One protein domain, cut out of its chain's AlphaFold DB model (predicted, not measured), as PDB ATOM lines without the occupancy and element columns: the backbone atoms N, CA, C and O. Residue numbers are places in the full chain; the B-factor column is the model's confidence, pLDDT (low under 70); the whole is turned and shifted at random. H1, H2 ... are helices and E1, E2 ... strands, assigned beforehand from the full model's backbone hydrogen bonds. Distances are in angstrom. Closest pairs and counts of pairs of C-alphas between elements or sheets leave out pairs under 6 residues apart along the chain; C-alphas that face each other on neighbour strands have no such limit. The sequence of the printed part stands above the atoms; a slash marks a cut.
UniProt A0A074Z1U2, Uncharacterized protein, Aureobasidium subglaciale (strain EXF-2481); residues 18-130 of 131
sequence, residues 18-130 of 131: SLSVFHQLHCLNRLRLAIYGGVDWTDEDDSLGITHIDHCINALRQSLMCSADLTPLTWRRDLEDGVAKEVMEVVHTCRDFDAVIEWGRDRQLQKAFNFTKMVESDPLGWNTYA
ATOM      1  N   SER A  18       4.591 -35.705 -36.562       86.56
ATOM      2  CA  SER A  18       4.915 -36.667 -37.623       86.56
ATOM      3  C   SER A  18       3.636 -37.365 -38.070       86.56
ATOM      4  O   SER A  18       2.776 -37.638 -37.239       86.56
ATOM      5  N   LEU A  19       3.482 -37.688 -39.356       87.75
ATOM      6  CA  LEU A  19       2.399 -38.592 -39.759       87.75
ATOM      7  C   LEU A  19       2.790 -40.031 -39.427       87.75
ATOM      8  O   LEU A  19       3.890 -40.470 -39.769       87.75
ATOM      9  N   SER A  20       1.869 -40.760 -38.800       85.56
ATOM     10  CA  SER A  20       2.076 -42.140 -38.363       85.56
ATOM     11  C   SER A  20       2.557 -43.061 -39.484       85.56
ATOM     12  O   SER A  20       3.549 -43.765 -39.305       85.56
ATOM     13  N   VAL A  21       1.971 -42.976 -40.686       87.75
ATOM     14  CA  VAL A  21       2.390 -43.799 -41.835       87.75
ATOM     15  C   VAL A  21       3.877 -43.651 -42.185       87.75
ATOM     16  O   VAL A  21       4.543 -44.639 -42.496       87.75
ATOM     17  N   PHE A  22       4.443 -42.443 -42.097       89.50
ATOM     18  CA  PHE A  22       5.860 -42.238 -42.405       89.50
ATOM     19  C   PHE A  22       6.761 -42.856 -41.336       89.50
ATOM     20  O   PHE A  22       7.793 -43.442 -41.670       89.50
ATOM     21  N   HIS A  23       6.352 -42.789 -40.067       86.25
ATOM     22  CA  HIS A  23       7.079 -43.429 -38.977       86.25
ATOM     23  C   HIS A  23       6.978 -44.964 -39.045       86.25
ATOM     24  O   HIS A  23       7.985 -45.659 -38.931       86.25
ATOM     25  N   GLN A  24       5.793 -45.508 -39.338       89.56
ATOM     26  CA  GLN A  24       5.585 -46.946 -39.539       89.56
ATOM     27  C   GLN A  24       6.473 -47.493 -40.670       89.56
ATOM     28  O   GLN A  24       7.140 -48.516 -40.500       89.56
ATOM     29  N   LEU A  25       6.548 -46.787 -41.805       90.81
ATOM     30  CA  LEU A  25       7.420 -47.163 -42.923       90.81
ATOM     31  C   LEU A  25       8.913 -47.027 -42.579       90.81
ATOM     32  O   LEU A  25       9.710 -47.875 -42.987       90.81
ATOM     33  N   HIS A  26       9.301 -46.006 -41.806       87.50
ATOM     34  CA  HIS A  26      10.664 -45.871 -41.287       87.50
ATOM     35  C   HIS A  26      11.053 -47.080 -40.426       87.50
ATOM     36  O   HIS A  26      12.079 -47.712 -40.690       87.50
ATOM     37  N   CYS A  27      10.219 -47.437 -39.447       88.00
ATOM     38  CA  CYS A  27      10.440 -48.571 -38.551       88.00
ATOM     39  C   CYS A  27      10.512 -49.897 -39.310       88.00
ATOM     40  O   CYS A  27      11.456 -50.664 -39.109       88.00
ATOM     41  N   LEU A  28       9.597 -50.138 -40.254       92.88
ATOM     42  CA  LEU A  28       9.634 -51.330 -41.100       92.88
ATOM     43  C   LEU A  28      10.942 -51.421 -41.906       92.88
ATOM     44  O   LEU A  28      11.535 -52.495 -42.010       92.88
ATOM     45  N   ASN A  29      11.452 -50.299 -42.423       89.62
ATOM     46  CA  ASN A  29      12.742 -50.283 -43.113       89.62
ATOM     47  C   ASN A  29      13.933 -50.498 -42.159       89.62
ATOM     48  O   ASN A  29      14.901 -51.151 -42.547       89.62
ATOM     49  N   ARG A  30      13.885 -49.997 -40.915       89.38
ATOM     50  CA  ARG A  30      14.915 -50.290 -39.899       89.38
ATOM     51  C   ARG A  30      14.958 -51.780 -39.562       89.38
ATOM     52  O   ARG A  30      16.054 -52.331 -39.499       89.38
ATOM     53  N   LEU A  31      13.798 -52.423 -39.422       89.81
ATOM     54  CA  LEU A  31      13.696 -53.873 -39.230       89.81
ATOM     55  C   LEU A  31      14.275 -54.633 -40.426       89.81
ATOM     56  O   LEU A  31      15.126 -55.496 -40.233       89.81
ATOM     57  N   ARG A  32      13.904 -54.254 -41.657       90.31
ATOM     58  CA  ARG A  32      14.478 -54.832 -42.883       90.31
ATOM     59  C   ARG A  32      16.008 -54.768 -42.879       90.31
ATOM     60  O   ARG A  32      16.659 -55.776 -43.117       90.31
ATOM     61  N   LEU A  33      16.591 -53.602 -42.590       87.06
ATOM     62  CA  LEU A  33      18.050 -53.436 -42.559       87.06
ATOM     63  C   LEU A  33      18.720 -54.287 -41.469       87.06
ATOM     64  O   LEU A  33      19.790 -54.836 -41.714       87.06
ATOM     65  N   ALA A  34      18.103 -54.411 -40.290       86.62
ATOM     66  CA  ALA A  34      18.625 -55.243 -39.206       86.62
ATOM     67  C   ALA A  34      18.617 -56.739 -39.572       86.62
ATOM     68  O   ALA A  34      19.613 -57.424 -39.361       86.62
ATOM     69  N   ILE A  35      17.526 -57.214 -40.177       86.44
ATOM     70  CA  ILE A  35      17.353 -58.597 -40.651       86.44
ATOM     71  C   ILE A  35      18.410 -58.946 -41.708       86.44
ATOM     72  O   ILE A  35      19.070 -59.976 -41.612       86.44
ATOM     73  N   TYR A  36      18.633 -58.052 -42.674       82.94
ATOM     74  CA  TYR A  36      19.643 -58.240 -43.721       82.94
ATOM     75  C   TYR A  36      21.089 -58.205 -43.215       82.94
ATOM     76  O   TYR A  36      21.968 -58.792 -43.839       82.94
ATOM     77  N   GLY A  37      21.359 -57.473 -42.133       79.50
ATOM     78  CA  GLY A  37      22.714 -57.287 -41.613       79.50
ATOM     79  C   GLY A  37      23.127 -58.262 -40.510       79.50
ATOM     80  O   GLY A  37      24.306 -58.285 -40.167       79.50
ATOM     81  N   GLY A  38      22.189 -59.007 -39.917       75.25
ATOM     82  CA  GLY A  38      22.417 -59.709 -38.647       75.25
ATOM     83  C   GLY A  38      22.155 -61.214 -38.637       75.25
ATOM     84  O   GLY A  38      22.394 -61.835 -37.605       75.25
ATOM     85  N   VAL A  39      21.662 -61.796 -39.731       79.25
ATOM     86  CA  VAL A  39      21.251 -63.207 -39.779       79.25
ATOM     87  C   VAL A  39      21.937 -63.911 -40.946       79.25
ATOM     88  O   VAL A  39      22.001 -63.368 -42.050       79.25
ATOM     89  N   ASP A  40      22.455 -65.110 -40.678       81.00
ATOM     90  CA  ASP A  40      22.897 -66.046 -41.707       81.00
ATOM     91  C   ASP A  40      21.712 -66.918 -42.133       81.00
ATOM     92  O   ASP A  40      21.042 -67.510 -41.290       81.00
ATOM     93  N   TRP A  41      21.433 -66.956 -43.433       80.44
ATOM     94  CA  TRP A  41      20.223 -67.562 -43.999       80.44
ATOM     95  C   TRP A  41      20.498 -68.893 -44.709       80.44
ATOM     96  O   TRP A  41      19.611 -69.416 -45.379       80.44
ATOM     97  N   THR A  42      21.722 -69.425 -44.631       78.19
ATOM     98  CA  THR A  42      22.150 -70.586 -45.432       78.19
ATOM     99  C   THR A  42      21.445 -71.899 -45.095       78.19
ATOM    100  O   THR A  42      21.358 -72.745 -45.981       78.19
ATOM    101  N   ASP A  43      20.923 -72.058 -43.875       75.44
ATOM    102  CA  ASP A  43      20.316 -73.310 -43.384       75.44
ATOM    103  C   ASP A  43      18.828 -73.169 -42.998       75.44
ATOM    104  O   ASP A  43      18.271 -74.022 -42.304       75.44
ATOM    105  N   GLU A  44      18.167 -72.096 -43.438       75.12
ATOM    106  CA  GLU A  44      16.748 -71.855 -43.147       75.12
ATOM    107  C   GLU A  44      15.820 -72.554 -44.160       75.12
ATOM    108  O   GLU A  44      16.104 -72.630 -45.357       75.12
ATOM    109  N   ASP A  45      14.679 -73.047 -43.671       71.50
ATOM    110  CA  ASP A  45      13.581 -73.563 -44.502       71.50
ATOM    111  C   ASP A  45      12.994 -72.447 -45.387       71.50
ATOM    112  O   ASP A  45      12.998 -71.278 -45.017       71.50
ATOM    113  N   ASP A  46      12.413 -72.793 -46.534       65.00
ATOM    114  CA  ASP A  46      11.822 -71.861 -47.504       65.00
ATOM    115  C   ASP A  46      10.687 -71.002 -46.896       65.00
ATOM    116  O   ASP A  46      10.395 -69.909 -47.382       65.00
ATOM    117  N   SER A  47      10.068 -71.448 -45.791       66.25
ATOM    118  CA  SER A  47       9.083 -70.661 -45.030       66.25
ATOM    119  C   SER A  47       9.689 -69.600 -44.096       66.25
ATOM    120  O   SER A  47       8.995 -68.656 -43.711       66.25
ATOM    121  N   LEU A  48      10.974 -69.725 -43.756       69.12
ATOM    122  CA  LEU A  48      11.716 -68.831 -42.857       69.12
ATOM    123  C   LEU A  48      12.907 -68.141 -43.538       69.12
ATOM    124  O   LEU A  48      13.468 -67.199 -42.985       69.12
ATOM    125  N   GLY A  49      13.261 -68.554 -44.755       77.44
ATOM    126  CA  GLY A  49      14.342 -67.980 -45.539       77.44
ATOM    127  C   GLY A  49      14.091 -66.525 -45.939       77.44
ATOM    128  O   GLY A  49      12.956 -66.037 -45.997       77.44
ATOM    129  N   ILE A  50      15.177 -65.824 -46.278       82.81
ATOM    130  CA  ILE A  50      15.168 -64.383 -46.574       82.81
ATOM    131  C   ILE A  50      14.139 -63.983 -47.644       82.81
ATOM    132  O   ILE A  50      13.511 -62.933 -47.531       82.81
ATOM    133  N   THR A  51      13.892 -64.841 -48.638       77.06
ATOM    134  CA  THR A  51      12.880 -64.625 -49.683       77.06
ATOM    135  C   THR A  51      11.465 -64.497 -49.106       77.06
ATOM    136  O   THR A  51      10.702 -63.616 -49.515       77.06
ATOM    137  N   HIS A  52      11.100 -65.352 -48.145       78.94
ATOM    138  CA  HIS A  52       9.789 -65.316 -47.496       78.94
ATOM    139  C   HIS A  52       9.661 -64.087 -46.594       78.94
ATOM    140  O   HIS A  52       8.652 -63.379 -46.629       78.94
ATOM    141  N   ILE A  53      10.716 -63.784 -45.834       84.19
ATOM    142  CA  ILE A  53      10.778 -62.596 -44.980       84.19
ATOM    143  C   ILE A  53      10.631 -61.311 -45.807       84.19
ATOM    144  O   ILE A  53       9.866 -60.424 -45.427       84.19
ATOM    145  N   ASP A  54      11.268 -61.227 -46.973       80.62
ATOM    146  CA  ASP A  54      11.108 -60.106 -47.903       80.62
ATOM    147  C   ASP A  54       9.671 -59.940 -48.394       80.62
ATOM    148  O   ASP A  54       9.138 -58.823 -48.421       80.62
ATOM    149  N   HIS A  55       9.024 -61.046 -48.761       71.62
ATOM    150  CA  HIS A  55       7.625 -61.034 -49.162       71.62
ATOM    151  C   HIS A  55       6.725 -60.511 -48.029       71.62
ATOM    152  O   HIS A  55       5.887 -59.637 -48.270       71.62
ATOM    153  N   CYS A  56       6.951 -60.964 -46.791       82.06
ATOM    154  CA  CYS A  56       6.251 -60.488 -45.595       82.06
ATOM    155  C   CYS A  56       6.468 -58.988 -45.351       82.06
ATOM    156  O   CYS A  56       5.505 -58.250 -45.135       82.06
ATOM    157  N   ILE A  57       7.711 -58.506 -45.440       89.06
ATOM    158  CA  ILE A  57       8.035 -57.078 -45.303       89.06
ATOM    159  C   ILE A  57       7.306 -56.262 -46.376       89.06
ATOM    160  O   ILE A  57       6.739 -55.208 -46.076       89.06
ATOM    161  N   ASN A  58       7.258 -56.742 -47.620       75.88
ATOM    162  CA  ASN A  58       6.533 -56.049 -48.681       75.88
ATOM    163  C   ASN A  58       5.010 -56.056 -48.459       75.88
ATOM    164  O   ASN A  58       4.373 -55.024 -48.681       75.88
ATOM    165  N   ALA A  59       4.427 -57.159 -47.986       71.06
ATOM    166  CA  ALA A  59       3.003 -57.229 -47.651       71.06
ATOM    167  C   ALA A  59       2.636 -56.244 -46.523       71.06
ATOM    168  O   ALA A  59       1.654 -55.506 -46.633       71.06
ATOM    169  N   LEU A  60       3.470 -56.151 -45.481       88.75
ATOM    170  CA  LEU A  60       3.313 -55.161 -44.410       88.75
ATOM    171  C   LEU A  60       3.417 -53.733 -44.949       88.75
ATOM    172  O   LEU A  60       2.553 -52.909 -44.662       88.75
ATOM    173  N   ARG A  61       4.411 -53.442 -45.796       87.31
ATOM    174  CA  ARG A  61       4.560 -52.131 -46.446       87.31
ATOM    175  C   ARG A  61       3.306 -51.748 -47.236       87.31
ATOM    176  O   ARG A  61       2.846 -50.615 -47.126       87.31
ATOM    177  N   GLN A  62       2.749 -52.676 -48.015       72.12
ATOM    178  CA  GLN A  62       1.519 -52.443 -48.778       72.12
ATOM    179  C   GLN A  62       0.319 -52.178 -47.865       72.12
ATOM    180  O   GLN A  62      -0.453 -51.264 -48.142       72.12
ATOM    181  N   SER A  63       0.187 -52.916 -46.760       78.69
ATOM    182  CA  SER A  63      -0.864 -52.686 -45.762       78.69
ATOM    183  C   SER A  63      -0.753 -51.299 -45.120       78.69
ATOM    184  O   SER A  63      -1.741 -50.571 -45.059       78.69
ATOM    185  N   LEU A  64       0.457 -50.887 -44.726       88.00
ATOM    186  CA  LEU A  64       0.722 -49.564 -44.146       88.00
ATOM    187  C   LEU A  64       0.444 -48.424 -45.135       88.00
ATOM    188  O   LEU A  64      -0.112 -47.398 -44.757       88.00
ATOM    189  N   MET A  65       0.795 -48.598 -46.410       78.38
ATOM    190  CA  MET A  65       0.485 -47.610 -47.450       78.38
ATOM    191  C   MET A  65      -1.005 -47.574 -47.792       78.38
ATOM    192  O   MET A  65      -1.529 -46.510 -48.078       78.38
ATOM    193  N   CYS A  66      -1.702 -48.711 -47.749       73.38
ATOM    194  CA  CYS A  66      -3.148 -48.772 -47.964       73.38
ATOM    195  C   CYS A  66      -3.917 -48.115 -46.809       73.38
ATOM    196  O   CYS A  66      -4.869 -47.360 -47.023       73.38
ATOM    197  N   SER A  67      -3.496 -48.384 -45.569       83.12
ATOM    198  CA  SER A  67      -4.090 -47.755 -44.396       83.12
ATOM    199  C   SER A  67      -3.736 -46.268 -44.320       83.12
ATOM    200  O   SER A  67      -4.585 -45.478 -43.927       83.12
ATOM    201  N   ALA A  68      -2.529 -45.877 -44.739       82.69
ATOM    202  CA  ALA A  68      -2.044 -44.498 -44.770       82.69
ATOM    203  C   ALA A  68      -2.461 -43.706 -43.521       82.69
ATOM    204  O   ALA A  68      -3.128 -42.674 -43.613       82.69
ATOM    205  N   ASP A  69      -2.110 -44.222 -42.341       79.69
ATOM    206  CA  ASP A  69      -2.510 -43.610 -41.080       79.69
ATOM    207  C   ASP A  69      -2.005 -42.159 -40.965       79.69
ATOM    208  O   ASP A  69      -0.809 -41.894 -40.803       79.69
ATOM    209  N   LEU A  70      -2.948 -41.215 -41.036       79.94
ATOM    210  CA  LEU A  70      -2.685 -39.774 -40.941       79.94
ATOM    211  C   LEU A  70      -2.716 -39.256 -39.522       79.94
ATOM    212  O   LEU A  70      -2.686 -38.038 -39.331       79.94
ATOM    213  N   THR A  71      -2.830 -40.134 -38.531       79.44
ATOM    214  CA  THR A  71      -2.862 -39.650 -37.167       79.44
ATOM    215  C   THR A  71      -1.550 -38.932 -36.855       79.44
ATOM    216  O   THR A  71      -0.476 -39.517 -37.034       79.44
ATOM    217  N   PRO A  72      -1.610 -37.660 -36.415       78.06
ATOM    218  CA  PRO A  72      -0.414 -36.943 -36.024       78.06
ATOM    219  C   PRO A  72       0.185 -37.607 -34.787       78.06
ATOM    220  O   PRO A  72      -0.416 -37.602 -33.708       78.06
ATOM    221  N   LEU A  73       1.379 -38.165 -34.945       79.50
ATOM    222  CA  LEU A  73       2.220 -38.557 -33.835       79.50
ATOM    223  C   LEU A  73       2.718 -37.286 -33.166       79.50
ATOM    224  O   LEU A  73       3.334 -36.409 -33.784       79.50
ATOM    225  N   THR A  74       2.409 -37.188 -31.884       81.81
ATOM    226  CA  THR A  74       2.840 -36.067 -31.067       81.81
ATOM    227  C   THR A  74       4.255 -36.292 -30.597       81.81
ATOM    228  O   THR A  74       4.604 -37.406 -30.207       81.81
ATOM    229  N   TRP A  75       5.023 -35.216 -30.554       81.12
ATOM    230  CA  TRP A  75       6.351 -35.231 -29.976       81.12
ATOM    231  C   TRP A  75       6.273 -34.916 -28.491       81.12
ATOM    232  O   TRP A  75       5.437 -34.113 -28.059       81.12
ATOM    233  N   ARG A  76       7.144 -35.550 -27.709       75.94
ATOM    234  CA  ARG A  76       7.319 -35.293 -26.279       75.94
ATOM    235  C   ARG A  76       8.770 -35.491 -25.878       75.94
ATOM    236  O   ARG A  76       9.456 -36.305 -26.486       75.94
ATOM    237  N   ARG A  77       9.229 -34.781 -24.847       75.69
ATOM    238  CA  ARG A  77      10.555 -35.032 -24.269       75.69
ATOM    239  C   ARG A  77      10.494 -36.229 -23.342       75.69
ATOM    240  O   ARG A  77       9.718 -36.224 -22.385       75.69
ATOM    241  N   ASP A  78      11.318 -37.208 -23.654       70.94
ATOM    242  CA  ASP A  78      11.585 -38.355 -22.808       70.94
ATOM    243  C   ASP A  78      12.251 -37.886 -21.501       70.94
ATOM    244  O   ASP A  78      13.123 -37.014 -21.516       70.94
ATOM    245  N   LEU A  79      11.791 -38.394 -20.357       71.62
ATOM    246  CA  LEU A  79      12.323 -38.011 -19.044       71.62
ATOM    247  C   LEU A  79      13.687 -38.637 -18.721       71.62
ATOM    248  O   LEU A  79      14.363 -38.151 -17.816       71.62
ATOM    249  N   GLU A  80      14.082 -39.693 -19.425       69.38
ATOM    250  CA  GLU A  80      15.320 -40.436 -19.201       69.38
ATOM    251  C   GLU A  80      16.513 -39.760 -19.890       69.38
ATOM    252  O   GLU A  80      17.565 -39.586 -19.275       69.38
ATOM    253  N   ASP A  81      16.339 -39.319 -21.141       68.94
ATOM    254  CA  ASP A  81      17.414 -38.703 -21.938       68.94
ATOM    255  C   ASP A  81      17.158 -37.241 -22.357       68.94
ATOM    256  O   ASP A  81      18.054 -36.578 -22.887       68.94
ATOM    257  N   GLY A  82      15.966 -36.694 -22.097       67.00
ATOM    258  CA  GLY A  82      15.596 -35.313 -22.432       67.00
ATOM    259  C   GLY A  82      15.346 -35.057 -23.925       67.00
ATOM    260  O   GLY A  82      15.059 -33.913 -24.317       67.00
ATOM    261  N   VAL A  83      15.443 -36.088 -24.769       73.19
ATOM    262  CA  VAL A  83      15.302 -35.999 -26.225       73.19
ATOM    263  C   VAL A  83      13.826 -36.046 -26.611       73.19
ATOM    264  O   VAL A  83      13.020 -36.769 -26.028       73.19
ATOM    265  N   ALA A  84      13.444 -35.244 -27.605       70.94
ATOM    266  CA  ALA A  84      12.089 -35.274 -28.142       70.94
ATOM    267  C   ALA A  84      11.880 -36.532 -29.012       70.94
ATOM    268  O   ALA A  84      12.640 -36.747 -29.955       70.94
ATOM    269  N   LYS A  85      10.851 -37.333 -28.704       72.19
ATOM    270  CA  LYS A  85      10.478 -38.588 -29.384       72.19
ATOM    271  C   LYS A  85       8.982 -38.608 -29.725       72.19
ATOM    272  O   LYS A  85       8.198 -37.862 -29.132       72.19
ATOM    273  N   GLU A  86       8.582 -39.443 -30.683       68.75
ATOM    274  CA  GLU A  86       7.180 -39.611 -31.095       68.75
ATOM    275  C   GLU A  86       6.395 -40.626 -30.237       68.75
ATOM    276  O   GLU A  86       6.962 -41.568 -29.692       68.75
ATOM    277  N   VAL A  87       5.070 -40.450 -30.130       66.69
ATOM    278  CA  VAL A  87       4.153 -41.347 -29.389       66.69
ATOM    279  C   VAL A  87       3.218 -42.078 -30.354       66.69
ATOM    280  O   VAL A  87       2.583 -41.419 -31.173       66.69
ATOM    281  N   MET A  88       3.097 -43.408 -30.229       57.06
ATOM    282  CA  MET A  88       2.539 -44.286 -31.279       57.06
ATOM    283  C   MET A  88       1.120 -44.859 -31.045       57.06
ATOM    284  O   MET A  88       0.571 -45.466 -31.959       57.06
ATOM    285  N   GLU A  89       0.487 -44.689 -29.877       56.38
ATOM    286  CA  GLU A  89      -0.858 -45.252 -29.605       56.38
ATOM    287  C   GLU A  89      -1.999 -44.355 -30.113       56.38
ATOM    288  O   GLU A  89      -2.395 -43.396 -29.444       56.38
ATOM    289  N   VAL A  90      -2.550 -44.662 -31.294       49.53
ATOM    290  CA  VAL A  90      -3.603 -43.862 -31.948       49.53
ATOM    291  C   VAL A  90      -4.534 -44.701 -32.858       49.53
ATOM    292  O   VAL A  90      -4.282 -45.877 -33.081       49.53
ATOM    293  N   VAL A  91      -5.653 -44.136 -33.347       42.91
ATOM    294  CA  VAL A  91      -6.723 -44.846 -34.106       42.91
ATOM    295  C   VAL A  91      -6.560 -44.687 -35.630       42.91
ATOM    296  O   VAL A  91      -6.237 -43.597 -36.084       42.91
ATOM    297  N   HIS A  92      -6.859 -45.723 -36.435       51.66
ATOM    298  CA  HIS A  92      -6.477 -45.804 -37.865       51.66
ATOM    299  C   HIS A  92      -7.653 -45.998 -38.870       51.66
ATOM    300  O   HIS A  92      -8.657 -46.620 -38.526       51.66
ATOM    301  N   THR A  93      -7.515 -45.523 -40.130       52.16
ATOM    302  CA  THR A  93      -8.461 -45.701 -41.280       52.16
ATOM    303  C   THR A  93      -7.750 -45.611 -42.649       52.16
ATOM    304  O   THR A  93      -6.957 -44.688 -42.779       52.16
ATOM    305  N   CYS A  94      -8.107 -46.419 -43.668       64.75
ATOM    306  CA  CYS A  94      -7.497 -46.420 -45.027       64.75
ATOM    307  C   CYS A  94      -7.710 -45.154 -45.878       64.75
ATOM    308  O   CYS A  94      -8.802 -44.581 -45.828       64.75
ATOM    309  N   ARG A  95      -6.697 -44.737 -46.671       75.38
ATOM    310  CA  ARG A  95      -6.677 -43.487 -47.478       75.38
ATOM    311  C   ARG A  95      -5.780 -43.557 -48.726       75.38
ATOM    312  O   ARG A  95      -5.016 -44.497 -48.901       75.38
ATOM    313  N   ASP A  96      -5.882 -42.537 -49.581       84.94
ATOM    314  CA  ASP A  96      -5.001 -42.317 -50.738       84.94
ATOM    315  C   ASP A  96      -3.589 -41.920 -50.275       84.94
ATOM    316  O   ASP A  96      -3.409 -40.872 -49.653       84.94
ATOM    317  N   PHE A  97      -2.595 -42.764 -50.549       83.94
ATOM    318  CA  PHE A  97      -1.229 -42.569 -50.066       83.94
ATOM    319  C   PHE A  97      -0.450 -41.493 -50.831       83.94
ATOM    320  O   PHE A  97       0.373 -40.799 -50.233       83.94
ATOM    321  N   ASP A  98      -0.709 -41.309 -52.125       84.81
ATOM    322  CA  ASP A  98       0.050 -40.354 -52.937       84.81
ATOM    323  C   ASP A  98      -0.323 -38.919 -52.560       84.81
ATOM    324  O   ASP A  98       0.553 -38.085 -52.315       84.81
ATOM    325  N   ALA A  99      -1.619 -38.667 -52.352       88.00
ATOM    326  CA  ALA A  99      -2.102 -37.395 -51.819       88.00
ATOM    327  C   ALA A  99      -1.487 -37.064 -50.442       88.00
ATOM    328  O   ALA A  99      -1.249 -35.902 -50.107       88.00
ATOM    329  N   VAL A 100      -1.197 -38.088 -49.636       87.00
ATOM    330  CA  VAL A 100      -0.580 -37.946 -48.309       87.00
ATOM    331  C   VAL A 100       0.901 -37.602 -48.413       87.00
ATOM    332  O   VAL A 100       1.384 -36.759 -47.651       87.00
ATOM    333  N   ILE A 101       1.620 -38.204 -49.366       87.31
ATOM    334  CA  ILE A 101       3.009 -37.842 -49.670       87.31
ATOM    335  C   ILE A 101       3.090 -36.374 -50.083       87.31
ATOM    336  O   ILE A 101       3.926 -35.644 -49.549       87.31
ATOM    337  N   GLU A 102       2.246 -35.939 -51.020       91.00
ATOM    338  CA  GLU A 102       2.242 -34.556 -51.507       91.00
ATOM    339  C   GLU A 102       1.942 -33.574 -50.373       91.00
ATOM    340  O   GLU A 102       2.738 -32.672 -50.104       91.00
ATOM    341  N   TRP A 103       0.868 -33.822 -49.618       91.62
ATOM    342  CA  TRP A 103       0.491 -32.984 -48.481       91.62
ATOM    343  C   TRP A 103       1.602 -32.875 -47.429       91.62
ATOM    344  O   TRP A 103       1.835 -31.785 -46.892       91.62
ATOM    345  N   GLY A 104       2.267 -33.997 -47.132       87.69
ATOM    346  CA  GLY A 104       3.359 -34.072 -46.165       87.69
ATOM    347  C   GLY A 104       4.616 -33.350 -46.645       87.69
ATOM    348  O   GLY A 104       5.251 -32.652 -45.858       87.69
ATOM    349  N   ARG A 105       4.951 -33.460 -47.935       87.69
ATOM    350  CA  ARG A 105       6.107 -32.785 -48.543       87.69
ATOM    351  C   ARG A 105       5.959 -31.265 -48.503       87.69
ATOM    352  O   ARG A 105       6.898 -30.583 -48.101       87.69
ATOM    353  N   ASP A 106       4.776 -30.749 -48.827       90.62
ATOM    354  CA  ASP A 106       4.486 -29.307 -48.808       90.62
ATOM    355  C   ASP A 106       4.604 -28.682 -47.407       90.62
ATOM    356  O   ASP A 106       4.776 -27.472 -47.270       90.62
ATOM    357  N   ARG A 107       4.491 -29.504 -46.357       88.94
ATOM    358  CA  ARG A 107       4.514 -29.088 -44.942       88.94
ATOM    359  C   ARG A 107       5.734 -29.604 -44.193       88.94
ATOM    360  O   ARG A 107       5.806 -29.481 -42.970       88.94
ATOM    361  N   GLN A 108       6.693 -30.181 -44.911       86.44
ATOM    362  CA  GLN A 108       7.914 -30.680 -44.313       86.44
ATOM    363  C   GLN A 108       8.706 -29.517 -43.709       86.44
ATOM    364  O   GLN A 108       8.842 -28.452 -44.317       86.44
ATOM    365  N   LEU A 109       9.274 -29.747 -42.523       85.50
ATOM    366  CA  LEU A 109      10.217 -28.816 -41.918       85.50
ATOM    367  C   LEU A 109      11.389 -28.570 -42.871       85.50
ATOM    368  O   LEU A 109      12.156 -29.477 -43.186       85.50
ATOM    369  N   GLN A 110      11.527 -27.321 -43.311       82.19
ATOM    370  CA  GLN A 110      12.570 -26.912 -44.255       82.19
ATOM    371  C   GLN A 110      13.941 -26.756 -43.582       82.19
ATOM    372  O   GLN A 110      14.971 -26.740 -44.251       82.19
ATOM    373  N   LYS A 111      13.964 -26.619 -42.251       82.69
ATOM    374  CA  LYS A 111      15.176 -26.497 -41.438       82.69
ATOM    375  C   LYS A 111      15.034 -27.342 -40.180       82.69
ATOM    376  O   LYS A 111      13.960 -27.397 -39.585       82.69
ATOM    377  N   ALA A 112      16.129 -27.980 -39.773       80.25
ATOM    378  CA  ALA A 112      16.197 -28.636 -38.476       80.25
ATOM    379  C   ALA A 112      16.053 -27.592 -37.358       80.25
ATOM    380  O   ALA A 112      16.580 -26.483 -37.468       80.25
ATOM    381  N   PHE A 113      15.361 -27.960 -36.284       81.06
ATOM    382  CA  PHE A 113      15.238 -27.146 -35.079       81.06
ATOM    383  C   PHE A 113      16.043 -27.771 -33.941       81.06
ATOM    384  O   PHE A 113      16.481 -28.922 -34.010       81.06
ATOM    385  N   ASN A 114      16.262 -27.001 -32.878       83.06
ATOM    386  CA  ASN A 114      16.997 -27.489 -31.724       83.06
ATOM    387  C   ASN A 114      16.118 -28.426 -30.877       83.06
ATOM    388  O   ASN A 114      15.333 -27.977 -30.042       83.06
ATOM    389  N   PHE A 115      16.301 -29.736 -31.050       82.00
ATOM    390  CA  PHE A 115      15.545 -30.763 -30.333       82.00
ATOM    391  C   PHE A 115      15.736 -30.743 -28.811       82.00
ATOM    392  O   PHE A 115      14.922 -31.344 -28.120       82.00
ATOM    393  N   THR A 116      16.735 -30.049 -28.251       81.88
ATOM    394  CA  THR A 116      16.975 -29.967 -26.795       81.88
ATOM    395  C   THR A 116      16.478 -28.665 -26.158       81.88
ATOM    396  O   THR A 116      16.323 -28.603 -24.941       81.88
ATOM    397  N   LYS A 117      16.152 -27.636 -26.952       82.88
ATOM    398  CA  LYS A 117      15.682 -26.337 -26.440       82.88
ATOM    399  C   LYS A 117      14.215 -26.390 -26.000       82.88
ATOM    400  O   LYS A 117      13.336 -26.777 -26.771       82.88
ATOM    401  N   MET A 118      13.939 -25.984 -24.763       81.06
ATOM    402  CA  MET A 118      12.580 -25.898 -24.222       81.06
ATOM    403  C   MET A 118      11.949 -24.540 -24.544       81.06
ATOM    404  O   MET A 118      12.618 -23.510 -24.480       81.06
ATOM    405  N   VAL A 119      10.658 -24.546 -24.877       83.12
ATOM    406  CA  VAL A 119       9.847 -23.331 -25.009       83.12
ATOM    407  C   VAL A 119       9.057 -23.173 -23.711       83.12
ATOM    408  O   VAL A 119       8.047 -23.840 -23.510       83.12
ATOM    409  N   GLU A 120       9.550 -22.334 -22.798       80.38
ATOM    410  CA  GLU A 120       8.938 -22.139 -21.469       80.38
ATOM    411  C   GLU A 120       7.527 -21.537 -21.543       80.38
ATOM    412  O   GLU A 120       6.707 -21.757 -20.657       80.38
ATOM    413  N   SER A 121       7.225 -20.816 -22.624       80.81
ATOM    414  CA  SER A 121       5.929 -20.192 -22.882       80.81
ATOM    415  C   SER A 121       4.923 -21.104 -23.596       80.81
ATOM    416  O   SER A 121       3.952 -20.584 -24.140       80.81
ATOM    417  N   ASP A 122       5.133 -22.429 -23.642       82.25
ATOM    418  CA  ASP A 122       4.207 -23.358 -24.311       82.25
ATOM    419  C   ASP A 122       2.803 -23.323 -23.667       82.25
ATOM    420  O   ASP A 122       2.626 -23.805 -22.541       82.25
ATOM    421  N   PRO A 123       1.766 -22.837 -24.377       78.75
ATOM    422  CA  PRO A 123       0.406 -22.790 -23.849       78.75
ATOM    423  C   PRO A 123      -0.217 -24.182 -23.659       78.75
ATOM    424  O   PRO A 123      -1.247 -24.304 -22.990       78.75
ATOM    425  N   LEU A 124       0.363 -25.245 -24.235       80.69
ATOM    426  CA  LEU A 124      -0.134 -26.612 -24.078       80.69
ATOM    427  C   LEU A 124       0.397 -27.303 -22.814       80.69
ATOM    428  O   LEU A 124      -0.226 -28.278 -22.372       80.69
ATOM    429  N   GLY A 125       1.480 -26.801 -22.208       75.12
ATOM    430  CA  GLY A 125       2.077 -27.338 -20.981       75.12
ATOM    431  C   GLY A 125       2.443 -28.820 -21.096       75.12
ATOM    432  O   GLY A 125       2.193 -29.592 -20.171       75.12
ATOM    433  N   TRP A 126       2.932 -29.245 -22.263       73.31
ATOM    434  CA  TRP A 126       3.094 -30.660 -22.631       73.31
ATOM    435  C   TRP A 126       4.510 -31.219 -22.409       73.31
ATOM    436  O   TRP A 126       4.852 -32.304 -22.866       73.31
ATOM    437  N   ASN A 127       5.341 -30.452 -21.712       67.44
ATOM    438  CA  ASN A 127       6.794 -30.419 -21.856       67.44
ATOM    439  C   ASN A 127       7.538 -31.757 -21.668       67.44
ATOM    440  O   ASN A 127       8.636 -31.885 -22.208       67.44
ATOM    441  N   THR A 128       6.988 -32.738 -20.944       66.12
ATOM    442  CA  THR A 128       7.654 -34.019 -20.632       66.12
ATOM    443  C   THR A 128       6.675 -35.199 -20.519       66.12
ATOM    444  O   THR A 128       5.480 -35.012 -20.273       66.12
ATOM    445  N   TYR A 129       7.173 -36.432 -20.684       63.84
ATOM    446  CA  TYR A 129       6.437 -37.666 -20.367       63.84
ATOM    447  C   TYR A 129       7.349 -38.761 -19.794       63.84
ATOM    448  O   TYR A 129       8.511 -38.861 -20.177       63.84
ATOM    449  N   ALA A 130       6.802 -39.588 -18.899       52.75
ATOM    450  CA  ALA A 130       7.392 -40.872 -18.521       52.75
ATOM    451  C   ALA A 130       6.780 -41.951 -19.419       52.75
ATOM    452  O   ALA A 130       5.553 -41.967 -19.566       52.75
TER     453      ALA A 130
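This is residues 18 to 130 of the 131 residues of an uncharacterized protein of Aureobasidium subglaciale (strain EXF-2481) (UniProt A0A074Z1U2). Two long helices, H1 and H2, lie side by side as a helical hairpin, and at its open end sit a small two-stranded ribbon, E1 and E2, and the short helix H3. A tail with no named element, residues 107 to 130, runs from H3 past the ribbon; residues 43 to 48, in the hairpin's turn, and residues 120 to 125, in the tail, stick out. The printed part has 113 residues, with three named helices and two named strands in the order H1 H2 E1 E2 H3, and the sheet, E1 - E2, is antiparallel. Under half of the residues are in named elements, 56 of 113, and the class is mostly helix. The whole is loose, with a radius of gyration of the C-alphas of 18.1 A, and elongated, spanning 58 by 35 by 27 A.

Look first at the sheet, a hairpin of E1, residues 72 to 77, and E2, residues 84 to 86, antiparallel at 149 degrees. N 76 and O 85 are 2.9 A apart and N 85 and O 76 are 2.8 A apart, both within hydrogen-bond range. Residues 18 to 19 pair with residues 72 to 73 of E1, antiparallel. Next comes H1, residues 20 to 38; its closest C-alphas with E1 are those of Ser 20 and Leu 73, 5.8 A apart. H1 and H2, residues 50 to 67, form a helical hairpin and touch, at a shallow tilt of 6 degrees, opposite ways. H2 touches H1 with residues 57 to 65 alone, and the closest C-alphas of the two helices are those of Val 21 and Leu 64, 6.4 A apart. H3, residues 97 to 106, is close to H2 but not clearly touching: the C-alphas of Met 65 and Phe 97, the closest, are 5.9 A apart. Their lines are about perpendicular at 72 degrees, but only just. H1 and H3 are near each other, while E1 and H3 are apart. In H1, H2 and H3 every O i to N i+4 pair is within hydrogen-bond range.

Find C-alpha 72 at (-0.414, -36.943, -36.024); from there E1 runs 16.2 A to C-alpha 77, and E2 covers 7.2 A. H1 begins at C-alpha 20, at (2.076, -42.140, -38.363), and runs 26.9 A; H2 runs 25.5 A. H3 runs 14.5 A and ends at C-alpha 106, at (4.486, -29.307, -48.808).

The C-alphas of Asp 43 and Ser 121, the two farthest apart, are 58.7 A apart. The printed part has no cut. The link from H1 to H2 is long, with 11 residues. Look in the B-factor column for pLDDT under 70 at residues 46 to 48, 80 to 82, 86 to 94 and 127 to 130 of this model.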